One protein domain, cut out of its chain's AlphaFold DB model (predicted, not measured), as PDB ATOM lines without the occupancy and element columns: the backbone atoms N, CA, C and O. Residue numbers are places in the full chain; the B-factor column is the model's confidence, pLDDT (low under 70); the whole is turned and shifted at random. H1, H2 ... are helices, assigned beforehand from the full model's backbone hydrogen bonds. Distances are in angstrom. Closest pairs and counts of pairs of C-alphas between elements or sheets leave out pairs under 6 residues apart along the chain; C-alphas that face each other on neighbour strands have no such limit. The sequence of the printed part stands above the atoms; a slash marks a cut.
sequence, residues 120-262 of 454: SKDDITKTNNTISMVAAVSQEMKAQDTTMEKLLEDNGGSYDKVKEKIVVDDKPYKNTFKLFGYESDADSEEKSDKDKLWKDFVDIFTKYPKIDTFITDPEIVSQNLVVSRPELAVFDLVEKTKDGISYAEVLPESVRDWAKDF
ATOM      1  N   SER A 120      30.983  67.124  79.506       95.00
ATOM      2  CA  SER A 120      32.325  66.855  78.990       95.00
ATOM      3  C   SER A 120      32.963  65.637  79.675       95.00
ATOM      4  O   SER A 120      32.797  65.406  80.875       95.00
ATOM      5  N   LYS A 121      33.742  64.852  78.919       90.81
ATOM      6  CA  LYS A 121      34.477  63.701  79.477       90.81
ATOM      7  C   LYS A 121      35.453  64.117  80.577       90.81
ATOM      8  O   LYS A 121      35.673  63.345  81.508       90.81
ATOM      9  N   ASP A 122      36.012  65.318  80.472       91.62
ATOM     10  CA  ASP A 122      36.963  65.849  81.443       91.62
ATOM     11  C   ASP A 122      36.273  66.136  82.777       91.62
ATOM     12  O   ASP A 122      36.791  65.748  83.821       91.62
ATOM     13  N   ASP A 123      35.080  66.738  82.761       93.50
ATOM     14  CA  ASP A 123      34.312  67.001  83.983       93.50
ATOM     15  C   ASP A 123      33.821  65.706  84.637       93.50
ATOM     16  O   ASP A 123      33.862  65.581  85.863       93.50
ATOM     17  N   ILE A 124      33.424  64.709  83.835       91.62
ATOM     18  CA  ILE A 124      33.060  63.374  84.334       91.62
ATOM     19  C   ILE A 124      34.276  62.694  84.974       91.62
ATOM     20  O   ILE A 124      34.178  62.143  86.068       91.62
ATOM     21  N   THR A 125      35.442  62.757  84.326       90.06
ATOM     22  CA  THR A 125      36.679  62.155  84.844       90.06
ATOM     23  C   THR A 125      37.114  62.830  86.141       90.06
ATOM     24  O   THR A 125      37.391  62.140  87.120       90.06
ATOM     25  N   LYS A 126      37.105  64.169  86.186       89.50
ATOM     26  CA  LYS A 126      37.373  64.942  87.407       89.50
ATOM     27  C   LYS A 126      36.421  64.538  88.527       89.50
ATOM     28  O   LYS A 126      36.881  64.192  89.605       89.50
ATOM     29  N   THR A 127      35.120  64.489  88.245       91.88
ATOM     30  CA  THR A 127      34.091  64.072  89.207       91.88
ATOM     31  C   THR A 127      34.359  62.682  89.769       91.88
ATOM     32  O   THR A 127      34.382  62.497  90.985       91.88
ATOM     33  N   ASN A 128      34.600  61.706  88.892       89.19
ATOM     34  CA  ASN A 128      34.843  60.327  89.298       89.19
ATOM     35  C   ASN A 128      36.098  60.206  90.165       89.19
ATOM     36  O   ASN A 128      36.067  59.503  91.176       89.19
ATOM     37  N   ASN A 129      37.167  60.919  89.809       86.69
ATOM     38  CA  ASN A 129      38.401  60.951  90.586       86.69
ATOM     39  C   ASN A 129      38.184  61.612  91.951       86.69
ATOM     40  O   ASN A 129      38.575  61.039  92.963       86.69
ATOM     41  N   THR A 130      37.507  62.763  91.996       88.69
ATOM     42  CA  THR A 130      37.186  63.475  93.238       88.69
ATOM     43  C   THR A 130      36.371  62.602  94.189       88.69
ATOM     44  O   THR A 130      36.775  62.410  95.332       88.69
ATOM     45  N   ILE A 131      35.263  62.018  93.720       90.06
ATOM     46  CA  ILE A 131      34.405  61.161  94.550       90.06
ATOM     47  C   ILE A 131      35.175  59.933  95.033       90.06
ATOM     48  O   ILE A 131      35.145  59.629  96.224       90.06
ATOM     49  N   SER A 132      35.894  59.249  94.138       87.06
ATOM     50  CA  SER A 132      36.650  58.039  94.491       87.06
ATOM     51  C   SER A 132      37.747  58.338  95.510       87.06
ATOM     52  O   SER A 132      37.930  57.573  96.451       87.06
ATOM     53  N   MET A 133      38.450  59.462  95.347       86.75
ATOM     54  CA  MET A 133      39.500  59.900  96.258       86.75
ATOM     55  C   MET A 133      38.938  60.219  97.640       86.75
ATOM     56  O   MET A 133      39.393  59.640  98.624       86.75
ATOM     57  N   VAL A 134      37.928  61.092  97.725       89.38
ATOM     58  CA  VAL A 134      37.313  61.441  99.013       89.38
ATOM     59  C   VAL A 134      36.770  60.180  99.680       89.38
ATOM     60  O   VAL A 134      37.023  59.964 100.861       89.38
ATOM     61  N   ALA A 135      36.099  59.301  98.934       88.62
ATOM     62  CA  ALA A 135      35.562  58.058  99.468       88.62
ATOM     63  C   ALA A 135      36.642  57.122 100.004       88.62
ATOM     64  O   ALA A 135      36.508  56.652 101.129       88.62
ATOM     65  N   ALA A 136      37.705  56.872  99.236       84.62
ATOM     66  CA  ALA A 136      38.784  55.976  99.637       84.62
ATOM     67  C   ALA A 136      39.409  56.410 100.967       84.62
ATOM     68  O   ALA A 136      39.497  55.602 101.890       84.62
ATOM     69  N   VAL A 137      39.755  57.695 101.095       84.94
ATOM     70  CA  VAL A 137      40.344  58.216 102.334       84.94
ATOM     71  C   VAL A 137      39.343  58.182 103.484       84.94
ATOM     72  O   VAL A 137      39.674  57.751 104.586       84.94
ATOM     73  N   SER A 138      38.097  58.577 103.225       89.12
ATOM     74  CA  SER A 138      37.061  58.623 104.261       89.12
ATOM     75  C   SER A 138      36.725  57.229 104.801       89.12
ATOM     76  O   SER A 138      36.513  57.082 106.003       89.12
ATOM     77  N   GLN A 139      36.720  56.190 103.954       87.44
ATOM     78  CA  GLN A 139      36.534  54.806 104.408       87.44
ATOM     79  C   GLN A 139      37.641  54.366 105.360       87.44
ATOM     80  O   GLN A 139      37.359  53.721 106.366       87.44
ATOM     81  N   GLU A 140      38.895  54.701 105.057       84.25
ATOM     82  CA  GLU A 140      40.011  54.330 105.924       84.25
ATOM     83  C   GLU A 140      39.997  55.106 107.236       84.25
ATOM     84  O   GLU A 140      40.194  54.505 108.286       84.25
ATOM     85  N   MET A 141      39.670  56.401 107.206       86.50
ATOM     86  CA  MET A 141      39.458  57.186 108.429       86.50
ATOM     87  C   MET A 141      38.372  56.561 109.309       86.50
ATOM     88  O   MET A 141      38.586  56.340 110.499       86.50
ATOM     89  N   LYS A 142      37.236  56.186 108.710       89.00
ATOM     90  CA  LYS A 142      36.153  55.508 109.425       89.00
ATOM     91  C   LYS A 142      36.581  54.148 109.979       89.00
ATOM     92  O   LYS A 142      36.202  53.817 111.095       89.00
ATOM     93  N   ALA A 143      37.376  53.374 109.240       88.12
ATOM     94  CA  ALA A 143      37.911  52.094 109.714       88.12
ATOM     95  C   ALA A 143      38.869  52.244 110.912       88.12
ATOM     96  O   ALA A 143      39.063  51.285 111.654       88.12
ATOM     97  N   GLN A 144      39.445  53.434 111.100       86.00
ATOM     98  CA  GLN A 144      40.294  53.802 112.237       86.00
ATOM     99  C   GLN A 144      39.532  54.583 113.326       86.00
ATOM    100  O   GLN A 144      40.162  55.229 114.165       86.00
ATOM    101  N   ASP A 145      38.192  54.575 113.304       88.56
ATOM    102  CA  ASP A 145      37.331  55.307 114.245       88.56
ATOM    103  C   ASP A 145      37.717  56.800 114.389       88.56
ATOM    104  O   ASP A 145      37.728  57.384 115.484       88.56
ATOM    105  N   THR A 146      38.069  57.433 113.265       89.56
ATOM    106  CA  THR A 146      38.464  58.843 113.203       89.56
ATOM    107  C   THR A 146      37.777  59.599 112.064       89.56
ATOM    108  O   THR A 146      37.090  59.019 111.224       89.56
ATOM    109  N   THR A 147      37.948  60.919 112.059       90.44
ATOM    110  CA  THR A 147      37.447  61.848 111.038       90.44
ATOM    111  C   THR A 147      38.566  62.790 110.616       90.44
ATOM    112  O   THR A 147      39.564  62.938 111.328       90.44
ATOM    113  N   MET A 148      38.405  63.470 109.480       89.62
ATOM    114  CA  MET A 148      39.367  64.495 109.066       89.62
ATOM    115  C   MET A 148      39.492  65.606 110.118       89.62
ATOM    116  O   MET A 148      40.593  66.057 110.416       89.62
ATOM    117  N   GLU A 149      38.370  66.019 110.709       90.31
ATOM    118  CA  GLU A 149      38.323  67.041 111.762       90.31
ATOM    119  C   GLU A 149      39.180  66.631 112.969       90.31
ATOM    120  O   GLU A 149      40.101  67.351 113.347       90.31
ATOM    121  N   LYS A 150      38.976  65.411 113.483       89.12
ATOM    122  CA  LYS A 150      39.750  64.870 114.605       89.12
ATOM    123  C   LYS A 150      41.232  64.708 114.264       89.12
ATOM    124  O   LYS A 150      42.096  65.029 115.074       89.12
ATOM    125  N   LEU A 151      41.551  64.252 113.051       87.25
ATOM    126  CA  LEU A 151      42.941  64.149 112.605       87.25
ATOM    127  C   LEU A 151      43.616  65.518 112.534       87.25
ATOM    128  O   LEU A 151      44.783  65.631 112.897       87.25
ATOM    129  N   LEU A 152      42.920  66.561 112.093       88.62
ATOM    130  CA  LEU A 152      43.473  67.910 112.101       88.62
ATOM    131  C   LEU A 152      43.694  68.404 113.530       88.62
ATOM    132  O   LEU A 152      44.778  68.908 113.821       88.62
ATOM    133  N   GLU A 153      42.731  68.205 114.431       89.62
ATOM    134  CA  GLU A 153      42.861  68.554 115.852       89.62
ATOM    135  C   GLU A 153      44.081  67.874 116.497       89.62
ATOM    136  O   GLU A 153      44.953  68.554 117.047       89.62
ATOM    137  N   ASP A 154      44.220  66.558 116.314       87.38
ATOM    138  CA  ASP A 154      45.325  65.743 116.843       87.38
ATOM    139  C   ASP A 154      46.701  66.104 116.248       87.38
ATOM    140  O   ASP A 154      47.744  65.657 116.739       87.38
ATOM    141  N   ASN A 155      46.731  66.886 115.164       86.44
ATOM    142  CA  ASN A 155      47.946  67.294 114.457       86.44
ATOM    143  C   ASN A 155      48.134  68.818 114.405       86.44
ATOM    144  O   ASN A 155      48.914  69.327 113.594       86.44
ATOM    145  N   GLY A 156      47.466  69.563 115.291       85.94
ATOM    146  CA  GLY A 156      47.636  71.013 115.412       85.94
ATOM    147  C   GLY A 156      47.161  71.794 114.184       85.94
ATOM    148  O   GLY A 156      47.765  72.805 113.835       85.94
ATOM    149  N   GLY A 157      46.131  71.295 113.499       85.25
ATOM    150  CA  GLY A 157      45.494  71.918 112.338       85.25
ATOM    151  C   GLY A 157      46.307  71.869 111.043       85.25
ATOM    152  O   GLY A 157      45.950  72.542 110.081       85.25
ATOM    153  N   SER A 158      47.411  71.114 110.996       86.38
ATOM    154  CA  SER A 158      48.295  71.063 109.826       86.38
ATOM    155  C   SER A 158      47.990  69.857 108.943       86.38
ATOM    156  O   SER A 158      48.254  68.714 109.323       86.38
ATOM    157  N   TYR A 159      47.515  70.122 107.724       85.31
ATOM    158  CA  TYR A 159      47.344  69.089 106.703       85.31
ATOM    159  C   TYR A 159      48.664  68.409 106.321       85.31
ATOM    160  O   TYR A 159      48.641  67.228 106.008       85.31
ATOM    161  N   ASP A 160      49.814  69.081 106.408       83.56
ATOM    162  CA  ASP A 160      51.118  68.448 106.146       83.56
ATOM    163  C   ASP A 160      51.463  67.395 107.208       83.56
ATOM    164  O   ASP A 160      51.898  66.295 106.882       83.56
ATOM    165  N   LYS A 161      51.172  67.670 108.485       83.31
ATOM    166  CA  LYS A 161      51.334  66.672 109.557       83.31
ATOM    167  C   LYS A 161      50.334  65.522 109.430       83.31
ATOM    168  O   LYS A 161      50.653  64.375 109.737       83.31
ATOM    169  N   VAL A 162      49.121  65.814 108.958       82.50
ATOM    170  CA  VAL A 162      48.134  64.781 108.615       82.50
ATOM    171  C   VAL A 162      48.622  63.945 107.426       82.50
ATOM    172  O   VAL A 162      48.508  62.724 107.477       82.50
ATOM    173  N   LYS A 163      49.241  64.562 106.410       79.81
ATOM    174  CA  LYS A 163      49.892  63.872 105.285       79.81
ATOM    175  C   LYS A 163      50.936  62.892 105.793       79.81
ATOM    176  O   LYS A 163      50.917  61.740 105.389       79.81
ATOM    177  N   GLU A 164      51.799  63.312 106.713       73.75
ATOM    178  CA  GLU A 164      52.802  62.427 107.312       73.75
ATOM    179  C   GLU A 164      52.151  61.225 108.016       73.75
ATOM    180  O   GLU A 164      52.568  60.090 107.817       73.75
ATOM    181  N   LYS A 165      51.061  61.418 108.765       72.31
ATOM    182  CA  LYS A 165      50.373  60.296 109.431       72.31
ATOM    183  C   LYS A 165      49.591  59.375 108.489       72.31
ATOM    184  O   LYS A 165      49.540  58.174 108.735       72.31
ATOM    185  N   ILE A 166      48.957  59.917 107.451       69.62
ATOM    186  CA  ILE A 166      48.107  59.159 106.515       69.62
ATOM    187  C   ILE A 166      48.940  58.510 105.396       69.62
ATOM    188  O   ILE A 166      48.602  57.436 104.909       69.62
ATOM    189  N   VAL A 167      50.019  59.164 104.967       61.66
ATOM    190  CA  VAL A 167      50.758  58.849 103.734       61.66
ATOM    191  C   VAL A 167      52.190  58.366 104.020       61.66
ATOM    192  O   VAL A 167      52.924  58.082 103.084       61.66
ATOM    193  N   VAL A 168      52.620  58.226 105.283       55.09
ATOM    194  CA  VAL A 168      53.967  57.693 105.613       55.09
ATOM    195  C   VAL A 168      53.923  56.427 106.480       55.09
ATOM    196  O   VAL A 168      54.848  55.621 106.412       55.09
ATOM    197  N   ASP A 169      52.853  56.185 107.244       54.75
ATOM    198  CA  ASP A 169      52.732  55.003 108.109       54.75
ATOM    199  C   ASP A 169      51.801  53.955 107.458       54.75
ATOM    200  O   ASP A 169      50.581  54.050 107.549       54.75
ATOM    201  N   ASP A 170      52.362  52.947 106.769       57.75
ATOM    202  CA  ASP A 170      51.665  51.868 106.011       57.75
ATOM    203  C   ASP A 170      50.608  51.082 106.829       57.75
ATOM    204  O   ASP A 170      49.866  50.255 106.294       57.75
ATOM    205  N   LYS A 171      50.512  51.298 108.146       61.03
ATOM    206  CA  LYS A 171      49.749  50.425 109.047       61.03
ATOM    207  C   LYS A 171      48.252  50.753 109.184       61.03
ATOM    208  O   LYS A 171      47.499  49.779 109.252       61.03
ATOM    209  N   PRO A 172      47.768  52.017 109.184       63.44
ATOM    210  CA  PRO A 172      46.330  52.296 109.248       63.44
ATOM    211  C   PRO A 172      45.678  52.727 107.916       63.44
ATOM    212  O   PRO A 172      44.470  52.535 107.771       63.44
ATOM    213  N   TYR A 173      46.441  53.272 106.954       68.88
ATOM    214  CA  TYR A 173      45.929  53.988 105.763       68.88
ATOM    215  C   TYR A 173      46.476  53.456 104.427       68.88
ATOM    216  O   TYR A 173      46.864  54.198 103.524       68.88
ATOM    217  N   LYS A 174      46.573  52.133 104.297       68.00
ATOM    218  CA  LYS A 174      47.293  51.481 103.195       68.00
ATOM    219  C   LYS A 174      46.737  51.776 101.795       68.00
ATOM    220  O   LYS A 174      47.507  51.867 100.838       68.00
ATOM    221  N   ASN A 175      45.422  51.883 101.623       68.50
ATOM    222  CA  ASN A 175      44.826  52.194 100.321       68.50
ATOM    223  C   ASN A 175      44.937  53.684 100.011       68.50
ATOM    224  O   ASN A 175      45.180  54.024  98.858       68.50
ATOM    225  N   THR A 176      44.841  54.555 101.018       67.69
ATOM    226  CA  THR A 176      45.133  55.985 100.864       67.69
ATOM    227  C   THR A 176      46.592  56.195 100.467       67.69
ATOM    228  O   THR A 176      46.878  56.902  99.504       67.69
ATOM    229  N   PHE A 177      47.518  55.502 101.130       59.53
ATOM    230  CA  PHE A 177      48.938  55.490 100.792       59.53
ATOM    231  C   PHE A 177      49.180  55.083  99.333       59.53
ATOM    232  O   PHE A 177      49.883  55.781  98.610       59.53
ATOM    233  N   LYS A 178      48.546  53.999  98.863       68.75
ATOM    234  CA  LYS A 178      48.618  53.571  97.453       68.75
ATOM    235  C   LYS A 178      47.991  54.572  96.485       68.75
ATOM    236  O   LYS A 178      48.504  54.738  95.386       68.75
ATOM    237  N   LEU A 179      46.888  55.208  96.875       70.38
ATOM    238  CA  LEU A 179      46.181  56.189  96.057       70.38
ATOM    239  C   LEU A 179      47.038  57.437  95.805       70.38
ATOM    240  O   LEU A 179      47.076  57.931  94.683       70.38
ATOM    241  N   PHE A 180      47.737  57.919  96.835       68.19
ATOM    242  CA  PHE A 180      48.663  59.053  96.730       68.19
ATOM    243  C   PHE A 180      50.095  58.633  96.353       68.19
ATOM    244  O   PHE A 180      50.909  59.479  95.996       68.19
ATOM    245  N   GLY A 181      50.394  57.333  96.376       55.88
ATOM    246  CA  GLY A 181      51.510  56.699  95.681       55.88
ATOM    247  C   GLY A 181      52.917  57.105  96.126       55.88
ATOM    248  O   GLY A 181      53.805  57.144  95.281       55.88
ATOM    249  N   TYR A 182      53.182  57.397  97.398       54.84
ATOM    250  CA  TYR A 182      54.551  57.713  97.844       54.84
ATOM    251  C   TYR A 182      55.379  56.446  98.125       54.84
ATOM    252  O   TYR A 182      55.832  56.218  99.242       54.84
ATOM    253  N   GLU A 183      55.608  55.611  97.109       48.50
ATOM    254  CA  GLU A 183      56.761  54.697  97.116       48.50
ATOM    255  C   GLU A 183      58.035  55.523  96.841       48.50
ATOM    256  O   GLU A 183      57.996  56.495  96.084       48.50
ATOM    257  N   SER A 184      59.150  55.203  97.506       49.50
ATOM    258  CA  SER A 184      60.315  56.098  97.668       49.50
ATOM    259  C   SER A 184      61.087  56.457  96.392       49.50
ATOM    260  O   SER A 184      62.008  57.270  96.468       49.50
ATOM    261  N   ASP A 185      60.710  55.905  95.237       50.62
ATOM    262  CA  ASP A 185      61.524  55.902  94.016       50.62
ATOM    263  C   ASP A 185      60.834  56.607  92.823       50.62
ATOM    264  O   ASP A 185      61.159  56.344  91.670       50.62
ATOM    265  N   ALA A 186      59.867  57.498  93.081       54.56
ATOM    266  CA  ALA A 186      59.127  58.210  92.033       54.56
ATOM    267  C   ALA A 186      59.942  59.346  91.373       54.56
ATOM    268  O   ALA A 186      60.530  60.187  92.062       54.56
ATOM    269  N   ASP A 187      59.910  59.417  90.037       59.00
ATOM    270  CA  ASP A 187      60.570  60.466  89.248       59.00
ATOM    271  C   ASP A 187      59.931  61.860  89.460       59.00
ATOM    272  O   ASP A 187      58.813  62.008  89.961       59.00
ATOM    273  N   SER A 188      60.642  62.928  89.072       60.78
ATOM    274  CA  SER A 188      60.263  64.325  89.379       60.78
ATOM    275  C   SER A 188      58.878  64.767  88.870       60.78
ATOM    276  O   SER A 188      58.197  65.534  89.551       60.78
ATOM    277  N   GLU A 189      58.446  64.269  87.709       59.56
ATOM    278  CA  GLU A 189      57.132  64.562  87.118       59.56
ATOM    279  C   GLU A 189      56.010  63.841  87.886       59.56
ATOM    280  O   GLU A 189      55.004  64.444  88.255       59.56
ATOM    281  N   GLU A 190      56.251  62.586  88.274       60.31
ATOM    282  CA  GLU A 190      55.325  61.770  89.059       60.31
ATOM    283  C   GLU A 190      55.133  62.322  90.483       60.31
ATOM    284  O   GLU A 190      54.034  62.297  91.038       60.31
ATOM    285  N   LYS A 191      56.192  62.887  91.075       65.50
ATOM    286  CA  LYS A 191      56.124  63.564  92.377       65.50
ATOM    287  C   LYS A 191      55.268  64.836  92.328       65.50
ATOM    288  O   LYS A 191      54.483  65.074  93.244       65.50
ATOM    289  N   SER A 192      55.387  65.620  91.255       68.25
ATOM    290  CA  SER A 192      54.581  66.829  91.035       68.25
ATOM    291  C   SER A 192      53.085  66.506  90.945       68.25
ATOM    292  O   SER A 192      52.263  67.191  91.557       68.25
ATOM    293  N   ASP A 193      52.722  65.437  90.237       71.62
ATOM    294  CA  ASP A 193      51.326  65.010  90.111       71.62
ATOM    295  C   ASP A 193      50.743  64.497  91.437       71.62
ATOM    296  O   ASP A 193      49.591  64.796  91.763       71.62
ATOM    297  N   LYS A 194      51.544  63.800  92.254       73.62
ATOM    298  CA  LYS A 194      51.146  63.340  93.599       73.62
ATOM    299  C   LYS A 194      50.941  64.496  94.576       73.62
ATOM    300  O   LYS A 194      49.951  64.513  95.309       73.62
ATOM    301  N   ASP A 195      51.831  65.487  94.562       75.81
ATOM    302  CA  ASP A 195      51.687  66.689  95.391       75.81
ATOM    303  C   ASP A 195      50.459  67.511  94.980       75.81
ATOM    304  O   ASP A 195      49.740  68.022  95.841       75.81
ATOM    305  N   LYS A 196      50.166  67.585  93.676       82.44
ATOM    306  CA  LYS A 196      48.937  68.196  93.166       82.44
ATOM    307  C   LYS A 196      47.690  67.442  93.631       82.44
ATOM    308  O   LYS A 196      46.758  68.077  94.107       82.44
ATOM    309  N   LEU A 197      47.686  66.111  93.557       80.06
ATOM    310  CA  LEU A 197      46.566  65.286  94.017       80.06
ATOM    311  C   LEU A 197      46.307  65.461  95.522       80.06
ATOM    312  O   LEU A 197      45.161  65.613  95.942       80.06
ATOM    313  N   TRP A 198      47.369  65.487  96.336       83.62
ATOM    314  CA  TRP A 198      47.258  65.785  97.766       83.62
ATOM    315  C   TRP A 198      46.700  67.188  98.010       83.62
ATOM    316  O   TRP A 198      45.841  67.374  98.868       83.62
ATOM    317  N   LYS A 199      47.158  68.182  97.246       85.88
ATOM    318  CA  LYS A 199      46.645  69.546  97.352       85.88
ATOM    319  C   LYS A 199      45.157  69.619  97.008       85.88
ATOM    320  O   LYS A 199      44.402  70.185  97.788       85.88
ATOM    321  N   ASP A 200      44.732  68.998  95.909       85.31
ATOM    322  CA  ASP A 200      43.322  68.947  95.507       85.31
ATOM    323  C   ASP A 200      42.464  68.290  96.605       85.31
ATOM    324  O   ASP A 200      41.380  68.772  96.935       85.31
ATOM    325  N   PHE A 201      42.971  67.220  97.226       87.31
ATOM    326  CA  PHE A 201      42.347  66.586  98.386       87.31
ATOM    327  C   PHE A 201      42.203  67.547  99.575       87.31
ATOM    328  O   PHE A 201      41.104  67.713 100.105       87.31
ATOM    329  N   VAL A 202      43.291  68.204  99.981       88.19
ATOM    330  CA  VAL A 202      43.289  69.166 101.092       88.19
ATOM    331  C   VAL A 202      42.333  70.325 100.818       88.19
ATOM    332  O   VAL A 202      41.560  70.692 101.703       88.19
ATOM    333  N   ASP A 203      42.332  70.864  99.601       90.12
ATOM    334  CA  ASP A 203      41.464  71.971  99.199       90.12
ATOM    335  C   ASP A 203      39.980  71.583  99.329       90.12
ATOM    336  O   ASP A 203      39.180  72.364  99.851       90.12
ATOM    337  N   ILE A 204      39.610  70.354  98.943       90.81
ATOM    338  CA  ILE A 204      38.245  69.829  99.116       90.81
ATOM    339  C   ILE A 204      37.868  69.763 100.598       90.81
ATOM    340  O   ILE A 204      36.822  70.280 100.982       90.81
ATOM    341  N   PHE A 205      38.706  69.153 101.437       89.50
ATOM    342  CA  PHE A 205      38.410  68.982 102.863       89.50
ATOM    343  C   PHE A 205      38.421  70.294 103.647       89.50
ATOM    344  O   PHE A 205      37.686  70.431 104.623       89.50
ATOM    345  N   THR A 206      39.226  71.259 103.209       89.19
ATOM    346  CA  THR A 206      39.268  72.604 103.789       89.19
ATOM    347  C   THR A 206      38.000  73.375 103.442       89.19
ATOM    348  O   THR A 206      37.399  74.015 104.303       89.19
ATOM    349  N   LYS A 207      37.578  73.320 102.173       90.50
ATOM    350  CA  LYS A 207      36.404  74.054 101.694       90.50
ATOM    351  C   LYS A 207      35.091  73.421 102.159       90.50
ATOM    352  O   LYS A 207      34.126  74.140 102.412       90.50
ATOM    353  N   TYR A 208      35.058  72.097 102.276       91.25
ATOM    354  CA  TYR A 208      33.865  71.324 102.598       91.25
ATOM    355  C   TYR A 208      34.113  70.439 103.828       91.25
ATOM    356  O   TYR A 208      34.311  69.226 103.697       91.25
ATOM    357  N   PRO A 209      34.101  71.026 105.038       87.62
ATOM    358  CA  PRO A 209      34.308  70.265 106.262       87.62
ATOM    359  C   PRO A 209      33.235  69.177 106.413       87.62
ATOM    360  O   PRO A 209      32.090  69.353 105.988       87.62
ATOM    361  N   LYS A 210      33.604  68.051 107.034       90.88
ATOM    362  CA  LYS A 210      32.740  66.883 107.309       90.88
ATOM    363  C   LYS A 210      32.274  66.074 106.092       90.88
ATOM    364  O   LYS A 210      31.460  65.160 106.252       90.88
ATOM    365  N   ILE A 211      32.802  66.348 104.895       91.56
ATOM    366  CA  ILE A 211      32.495  65.570 103.682       91.56
ATOM    367  C   ILE A 211      32.814  64.072 103.840       91.56
ATOM    368  O   ILE A 211      32.109  63.229 103.287       91.56
ATOM    369  N   ASP A 212      33.813  63.721 104.652       91.12
ATOM    370  CA  ASP A 212      34.132  62.344 105.037       91.12
ATOM    371  C   ASP A 212      32.981  61.660 105.761       91.12
ATOM    372  O   ASP A 212      32.586  60.544 105.415       91.12
ATOM    373  N   THR A 213      32.398  62.343 106.744       91.88
ATOM    374  CA  THR A 213      31.263  61.807 107.498       91.88
ATOM    375  C   THR A 213      29.994  61.750 106.656       91.88
ATOM    376  O   THR A 213      29.145  60.910 106.930       91.88
ATOM    377  N   PHE A 214      29.849  62.611 105.642       92.06
ATOM    378  CA  PHE A 214      28.755  62.550 104.672       92.06
ATOM    379  C   PHE A 214      28.901  61.331 103.759       92.06
ATOM    380  O   PHE A 214      27.998  60.503 103.683       92.06
ATOM    381  N   ILE A 215      30.057  61.184 103.100       89.88
ATOM    382  CA  ILE A 215      30.289  60.114 102.120       89.88
ATOM    383  C   ILE A 215      30.292  58.729 102.770       89.88
ATOM    384  O   ILE A 215      29.910  57.747 102.134       89.88
ATOM    385  N   THR A 216      30.701  58.628 104.031       90.06
ATOM    386  CA  THR A 216      30.742  57.350 104.754       90.06
ATOM    387  C   THR A 216      29.445  57.002 105.484       90.06
ATOM    388  O   THR A 216      29.365  55.949 106.128       90.06
ATOM    389  N   ASP A 217      28.431  57.862 105.409       88.56
ATOM    390  CA  ASP A 217      27.138  57.619 106.033       88.56
ATOM    391  C   ASP A 217      26.299  56.664 105.169       88.56
ATOM    392  O   ASP A 217      25.914  57.038 104.058       88.56
ATOM    393  N   PRO A 218      25.998  55.439 105.638       83.56
ATOM    394  CA  PRO A 218      25.239  54.468 104.857       83.56
ATOM    395  C   PRO A 218      23.770  54.865 104.651       83.56
ATOM    396  O   PRO A 218      23.133  54.319 103.751       83.56
ATOM    397  N   GLU A 219      23.223  55.781 105.457       82.69
ATOM    398  CA  GLU A 219      21.854  56.282 105.283       82.69
ATOM    399  C   GLU A 219      21.777  57.337 104.175       82.69
ATOM    400  O   GLU A 219      20.739  57.503 103.529       82.69
ATOM    401  N   ILE A 220      22.893  58.022 103.916       83.19
ATOM    402  CA  ILE A 220      22.976  59.099 102.933       83.19
ATOM    403  C   ILE A 220      23.547  58.578 101.624       83.19
ATOM    404  O   ILE A 220      22.893  58.705 100.591       83.19
ATOM    405  N   VAL A 221      24.732  57.971 101.652       82.88
ATOM    406  CA  VAL A 221      25.443  57.535 100.452       82.88
ATOM    407  C   VAL A 221      25.662  56.026 100.490       82.88
ATOM    408  O   VAL A 221      26.157  55.455 101.465       82.88
ATOM    409  N   SER A 222      25.322  55.340  99.401       77.00
ATOM    410  CA  SER A 222      25.534  53.895  99.329       77.00
ATOM    411  C   SER A 222      27.016  53.555  99.163       77.00
ATOM    412  O   SER A 222      27.608  53.786  98.110       77.00
ATOM    413  N   GLN A 223      27.605  52.941 100.188       74.81
ATOM    414  CA  GLN A 223      29.047  52.673 100.276       74.81
ATOM    415  C   GLN A 223      29.569  51.810  99.113       74.81
ATOM    416  O   GLN A 223      30.615  52.102  98.532       74.81
ATOM    417  N   ASN A 224      28.793  50.799  98.703       69.69
ATOM    418  CA  ASN A 224      29.125  49.951  97.555       69.69
ATOM    419  C   ASN A 224      29.113  50.744  96.236       69.69
ATOM    420  O   ASN A 224      29.902  50.448  95.333       69.69
ATOM    421  N   LEU A 225      28.256  51.766  96.117       68.75
ATOM    422  CA  LEU A 225      28.183  52.617  94.928       68.75
ATOM    423  C   LEU A 225      29.324  53.619  94.866       68.75
ATOM    424  O   LEU A 225      29.883  53.778  93.792       68.75
ATOM    425  N   VAL A 226      29.726  54.253  95.969       74.44
ATOM    426  CA  VAL A 226      30.772  55.290  95.898       74.44
ATOM    427  C   VAL A 226      32.104  54.724  95.415       74.44
ATOM    428  O   VAL A 226      32.771  55.326  94.580       74.44
ATOM    429  N   VAL A 227      32.465  53.533  95.897       70.12
ATOM    430  CA  VAL A 227      33.738  52.891  95.551       70.12
ATOM    431  C   VAL A 227      33.712  52.313  94.137       70.12
ATOM    432  O   VAL A 227      34.705  52.376  93.417       70.12
ATOM    433  N   SER A 228      32.588  51.724  93.721       75.06
ATOM    434  CA  SER A 228      32.533  51.002  92.446       75.06
ATOM    435  C   SER A 228      31.937  51.813  91.293       75.06
ATOM    436  O   SER A 228      32.263  51.522  90.139       75.06
ATOM    437  N   ARG A 229      31.074  52.799  91.577       82.81
ATOM    438  CA  ARG A 229      30.220  53.582  90.654       82.81
ATOM    439  C   ARG A 229      30.105  55.063  91.092       82.81
ATOM    440  O   ARG A 229      29.003  55.524  91.398       82.81
ATOM    441  N   PRO A 230      31.208  55.831  91.082       86.19
ATOM    442  CA  PRO A 230      31.228  57.208  91.585       86.19
ATOM    443  C   PRO A 230      30.215  58.141  90.896       86.19
ATOM    444  O   PRO A 230      29.658  59.013  91.553       86.19
ATOM    445  N   GLU A 231      29.884  57.914  89.618       89.56
ATOM    446  CA  GLU A 231      28.854  58.692  88.908       89.56
ATOM    447  C   GLU A 231      27.475  58.643  89.580       89.56
ATOM    448  O   GLU A 231      26.745  59.626  89.529       89.56
ATOM    449  N   LEU A 232      27.096  57.530  90.217       87.62
ATOM    450  CA  LEU A 232      25.799  57.444  90.894       87.62
ATOM    451  C   LEU A 232      25.778  58.215  92.215       87.62
ATOM    452  O   LEU A 232      24.724  58.709  92.606       87.62
ATOM    453  N   ALA A 233      26.932  58.359  92.871       88.81
ATOM    454  CA  ALA A 233      27.037  59.137  94.101       88.81
ATOM    455  C   ALA A 233      26.811  60.639  93.853       88.81
ATOM    456  O   ALA A 233      26.425  61.350  94.773       88.81
ATOM    457  N   VAL A 234      26.976  61.122  92.612       90.44
ATOM    458  CA  VAL A 234      26.667  62.514  92.239       90.44
ATOM    459  C   VAL A 234      25.242  62.902  92.622       90.44
ATOM    460  O   VAL A 234      25.044  63.988  93.159       90.44
ATOM    461  N   PHE A 235      24.264  62.021  92.398       88.62
ATOM    462  CA  PHE A 235      22.870  62.299  92.751       88.62
ATOM    463  C   PHE A 235      22.703  62.470  94.262       88.62
ATOM    464  O   PHE A 235      22.087  63.436  94.698       88.62
ATOM    465  N   ASP A 236      23.350  61.620  95.066       87.19
ATOM    466  CA  ASP A 236      23.330  61.749  96.524       87.19
ATOM    467  C   ASP A 236      23.992  63.063  96.988       87.19
ATOM    468  O   ASP A 236      23.443  63.746  97.847       87.19
ATOM    469  N   LEU A 237      25.129  63.463  96.399       89.00
ATOM    470  CA  LEU A 237      25.802  64.735  96.723       89.00
ATOM    471  C   LEU A 237      24.959  65.969  96.358       89.00
ATOM    472  O   LEU A 237      25.086  67.015  96.999       89.00
ATOM    473  N   VAL A 238      24.147  65.865  95.306       89.69
ATOM    474  CA  VAL A 238      23.312  66.957  94.794       89.69
ATOM    475  C   VAL A 238      21.992  67.070  95.554       89.69
ATOM    476  O   VAL A 238      21.554  68.185  95.835       89.69
ATOM    477  N   GLU A 239      21.361  65.943  95.881       86.25
ATOM    478  CA  GLU A 239      20.006  65.895  96.439       86.25
ATOM    479  C   GLU A 239      19.983  65.843  97.971       86.25
ATOM    480  O   GLU A 239      19.055  66.371  98.586       86.25
ATOM    481  N   LYS A 240      20.978  65.208  98.603       87.69
ATOM    482  CA  LYS A 240      20.967  64.952 100.048       87.69
ATOM    483  C   LYS A 240      21.832  65.945 100.813       87.69
ATOM    484  O   LYS A 240      22.803  66.509 100.311       87.69
ATOM    485  N   THR A 241      21.485  66.121 102.083       86.81
ATOM    486  CA  THR A 241      22.207  66.982 103.024       86.81
ATOM    487  C   THR A 241      22.492  66.233 104.317       86.81
ATOM    488  O   THR A 241      21.644  65.463 104.764       86.81
ATOM    489  N   LYS A 242      23.625  66.522 104.962       85.31
ATOM    490  CA  LYS A 242      23.924  66.089 106.336       85.31
ATOM    491  C   LYS A 242      24.104  67.320 107.204       85.31
ATOM    492  O   LYS A 242      24.803  68.241 106.799       85.31
ATOM    493  N   ASP A 243      23.428  67.367 108.348       85.31
ATOM    494  CA  ASP A 243      23.450  68.525 109.256       85.31
ATOM    495  C   ASP A 243      23.079  69.858 108.564       85.31
ATOM    496  O   ASP A 243      23.579  70.925 108.911       85.31
ATOM    497  N   GLY A 244      22.211  69.800 107.543       82.69
ATOM    498  CA  GLY A 244      21.821  70.955 106.723       82.69
ATOM    499  C   GLY A 244      22.858  71.398 105.681       82.69
ATOM    500  O   GLY A 244      22.622  72.375 104.974       82.69
ATOM    501  N   ILE A 245      23.982  70.686 105.554       83.94
ATOM    502  CA  ILE A 245      25.065  70.976 104.609       83.94
ATOM    503  C   ILE A 245      24.889  70.124 103.346       83.94
ATOM    504  O   ILE A 245      24.719  68.905 103.425       83.94
ATOM    505  N   SER A 246      24.937  70.771 102.176       86.50
ATOM    506  CA  SER A 246      25.013  70.118 100.860       86.50
ATOM    507  C   SER A 246      26.455  70.113 100.362       86.50
ATOM    508  O   SER A 246      27.177  71.096 100.525       86.50
ATOM    509  N   TYR A 247      26.852  69.026  99.701       90.31
ATOM    510  CA  TYR A 247      28.196  68.854  99.143       90.31
ATOM    511  C   TYR A 247      28.220  68.930  97.612       90.31
ATOM    512  O   TYR A 247      29.225  68.595  96.987       90.31
ATOM    513  N   ALA A 248      27.142  69.417  96.989       89.94
ATOM    514  CA  ALA A 248      27.036  69.526  95.537       89.94
ATOM    515  C   ALA A 248      28.176  70.360  94.926       89.94
ATOM    516  O   ALA A 248      28.664  70.044  93.846       89.94
ATOM    517  N   GLU A 249      28.628  71.416  95.609       91.44
ATOM    518  CA  GLU A 249      29.659  72.339  95.108       91.44
ATOM    519  C   GLU A 249      31.060  71.723  94.967       91.44
ATOM    520  O   GLU A 249      31.948  72.337  94.373       91.44
ATOM    521  N   VAL A 250      31.279  70.519  95.498       91.00
ATOM    522  CA  VAL A 250      32.497  69.729  95.245       91.00
ATOM    523  C   VAL A 250      32.602  69.347  93.763       91.00
ATOM    524  O   VAL A 250      33.691  69.096  93.253       91.00
ATOM    525  N   LEU A 251      31.468  69.306  93.065       92.94
ATOM    526  CA  LEU A 251      31.353  68.858  91.686       92.94
ATOM    527  C   LEU A 251      31.451  70.035  90.697       92.94
ATOM    528  O   LEU A 251      31.010  71.147  91.017       92.94
ATOM    529  N   PRO A 252      31.947  69.798  89.465       93.88
ATOM    530  CA  PRO A 252      31.886  70.776  88.381       93.88
ATOM    531  C   PRO A 252      30.458  71.284  88.143       93.88
ATOM    532  O   PRO A 252      29.495  70.525  88.247       93.88
ATOM    533  N   GLU A 253      30.312  72.556  87.770       93.62
ATOM    534  CA  GLU A 253      29.002  73.187  87.542       93.62
ATOM    535  C   GLU A 253      28.165  72.432  86.496       93.62
ATOM    536  O   GLU A 253      27.020  72.079  86.768       93.62
ATOM    537  N   SER A 254      28.785  72.054  85.373       94.12
ATOM    538  CA  SER A 254      28.166  71.256  84.303       94.12
ATOM    539  C   SER A 254      27.574  69.931  84.798       94.12
ATOM    540  O   SER A 254      26.513  69.506  84.338       94.12
ATOM    541  N   VAL A 255      28.248  69.283  85.749       94.88
ATOM    542  CA  VAL A 255      27.839  68.006  86.346       94.88
ATOM    543  C   VAL A 255      26.675  68.211  87.303       94.88
ATOM    544  O   VAL A 255      25.683  67.491  87.214       94.88
ATOM    545  N   ARG A 256      26.773  69.199  88.200       93.31
ATOM    546  CA  ARG A 256      25.701  69.496  89.160       93.31
ATOM    547  C   ARG A 256      24.405  69.860  88.458       93.31
ATOM    548  O   ARG A 256      23.353  69.367  88.846       93.31
ATOM    549  N   ASP A 257      24.484  70.742  87.470       93.31
ATOM    550  CA  ASP A 257      23.302  71.265  86.792       93.31
ATOM    551  C   ASP A 257      22.622  70.148  86.004       93.31
ATOM    552  O   ASP A 257      21.415  69.944  86.124       93.31
ATOM    553  N   TRP A 258      23.413  69.324  85.308       93.62
ATOM    554  CA  TRP A 258      22.883  68.143  84.639       93.62
ATOM    555  C   TRP A 258      22.242  67.155  85.622       93.62
ATOM    556  O   TRP A 258      21.156  66.649  85.350       93.62
ATOM    557  N   ALA A 259      22.885  66.885  86.762       91.81
ATOM    558  CA  ALA A 259      22.366  65.955  87.760       91.81
ATOM    559  C   ALA A 259      21.051  66.441  88.388       91.81
ATOM    560  O   ALA A 259      20.152  65.629  88.575       91.81
ATOM    561  N   LYS A 260      20.907  67.750  88.646       89.69
ATOM    562  CA  LYS A 260      19.657  68.359  89.142       89.69
ATOM    563  C   LYS A 260      18.503  68.219  88.152       89.69
ATOM    564  O   LYS A 260      17.371  67.960  88.554       89.69
ATOM    565  N   ASP A 261      18.783  68.393  86.864       90.06
ATOM    566  CA  ASP A 261      17.767  68.313  85.809       90.06
ATOM    567  C   ASP A 261      17.437  66.867  85.408       90.06
ATOM    568  O   ASP A 261      16.390  66.584  84.807       90.06
ATOM    569  N   PHE A 262      18.329  65.924  85.710       90.62
ATOM    570  CA  PHE A 262      18.168  64.532  85.339       90.62
ATOM    571  C   PHE A 262      17.153  63.825  86.243       90.62
ATOM    572  O   PHE A 262      17.422  63.491  87.392       90.62
TER     573      PHE A 262
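Overview. This is residues 120 to 262 of the 454 residues of the protein "YidC/Oxa1 family membrane protein insertase" of Ruminococcaceae bacterium FB2012 (UniProt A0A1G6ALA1). One long helix, H1, runs through the middle of a group of shorter, mostly crossed helices. H2 to H5 lie towards one end of the longest axis and H6 to H9 towards the other. The printed part has 143 residues with nine named helices, H1 to H9 in chain order, and no named strand: all helix. It is compact, with a radius of gyration of the C-alphas of 15.1 A, and spans 45 by 33 by 25 A.

Along the chain. H1, residues 121 to 143, begins at C-alpha 121 (34.477, 63.701, 79.477) and is 32.6 A long. H2 is residues 148 to 153, H3 159 to 167 and H4 174 to 180. H5, residues 188 to 207, is 28.6 A long. H6 is residues 211 to 215, H7 223 to 228, H8 230 to 239 and H9 253 to 261, ending at C-alpha 261 (17.767, 68.313, 85.809).

Arrangement. H1 is the hub, touching six helices. Its residues 133 to 140 touch H4 at a shallow tilt of 29 degrees, opposite ways; the closest C-alphas, of Val 137 and Thr 176, are 5.5 A apart. H5 only just touches H1, with 3 pairs of C-alphas within 8 A, Val 134 and Phe 201 closest at 7.2 A. H6 touches H1 at Ser 138 and Asp 212, closest C-alphas 4.8 A; H7 at Ser 132 and Val 227, 6.0 A; H8 at Asn 128 and Pro 230, 5.3 A; H9 at Asp 123 and Val 255, 7.0 A. H2 only just touches H3, with 3 pairs of C-alphas within 8 A, closest Leu 151 and Val 162, 6.6 A. H1 and H3 are apart. Every O i to N i+4 pair is within hydrogen-bond range in H1 to H6 and H9; H7 has 1 of 2 and H8 3 of 6.

Size, cuts and confidence. The farthest C-alphas, of Asp 185 and Asp 261, are 46.2 A apart. The printed part has no cut. The link from H8 to H9 is long, 13 residues. Mean pLDDT of the printed part is 81.9; residues 166 to 178, 180 to 192 and 224 to 225 are under 70.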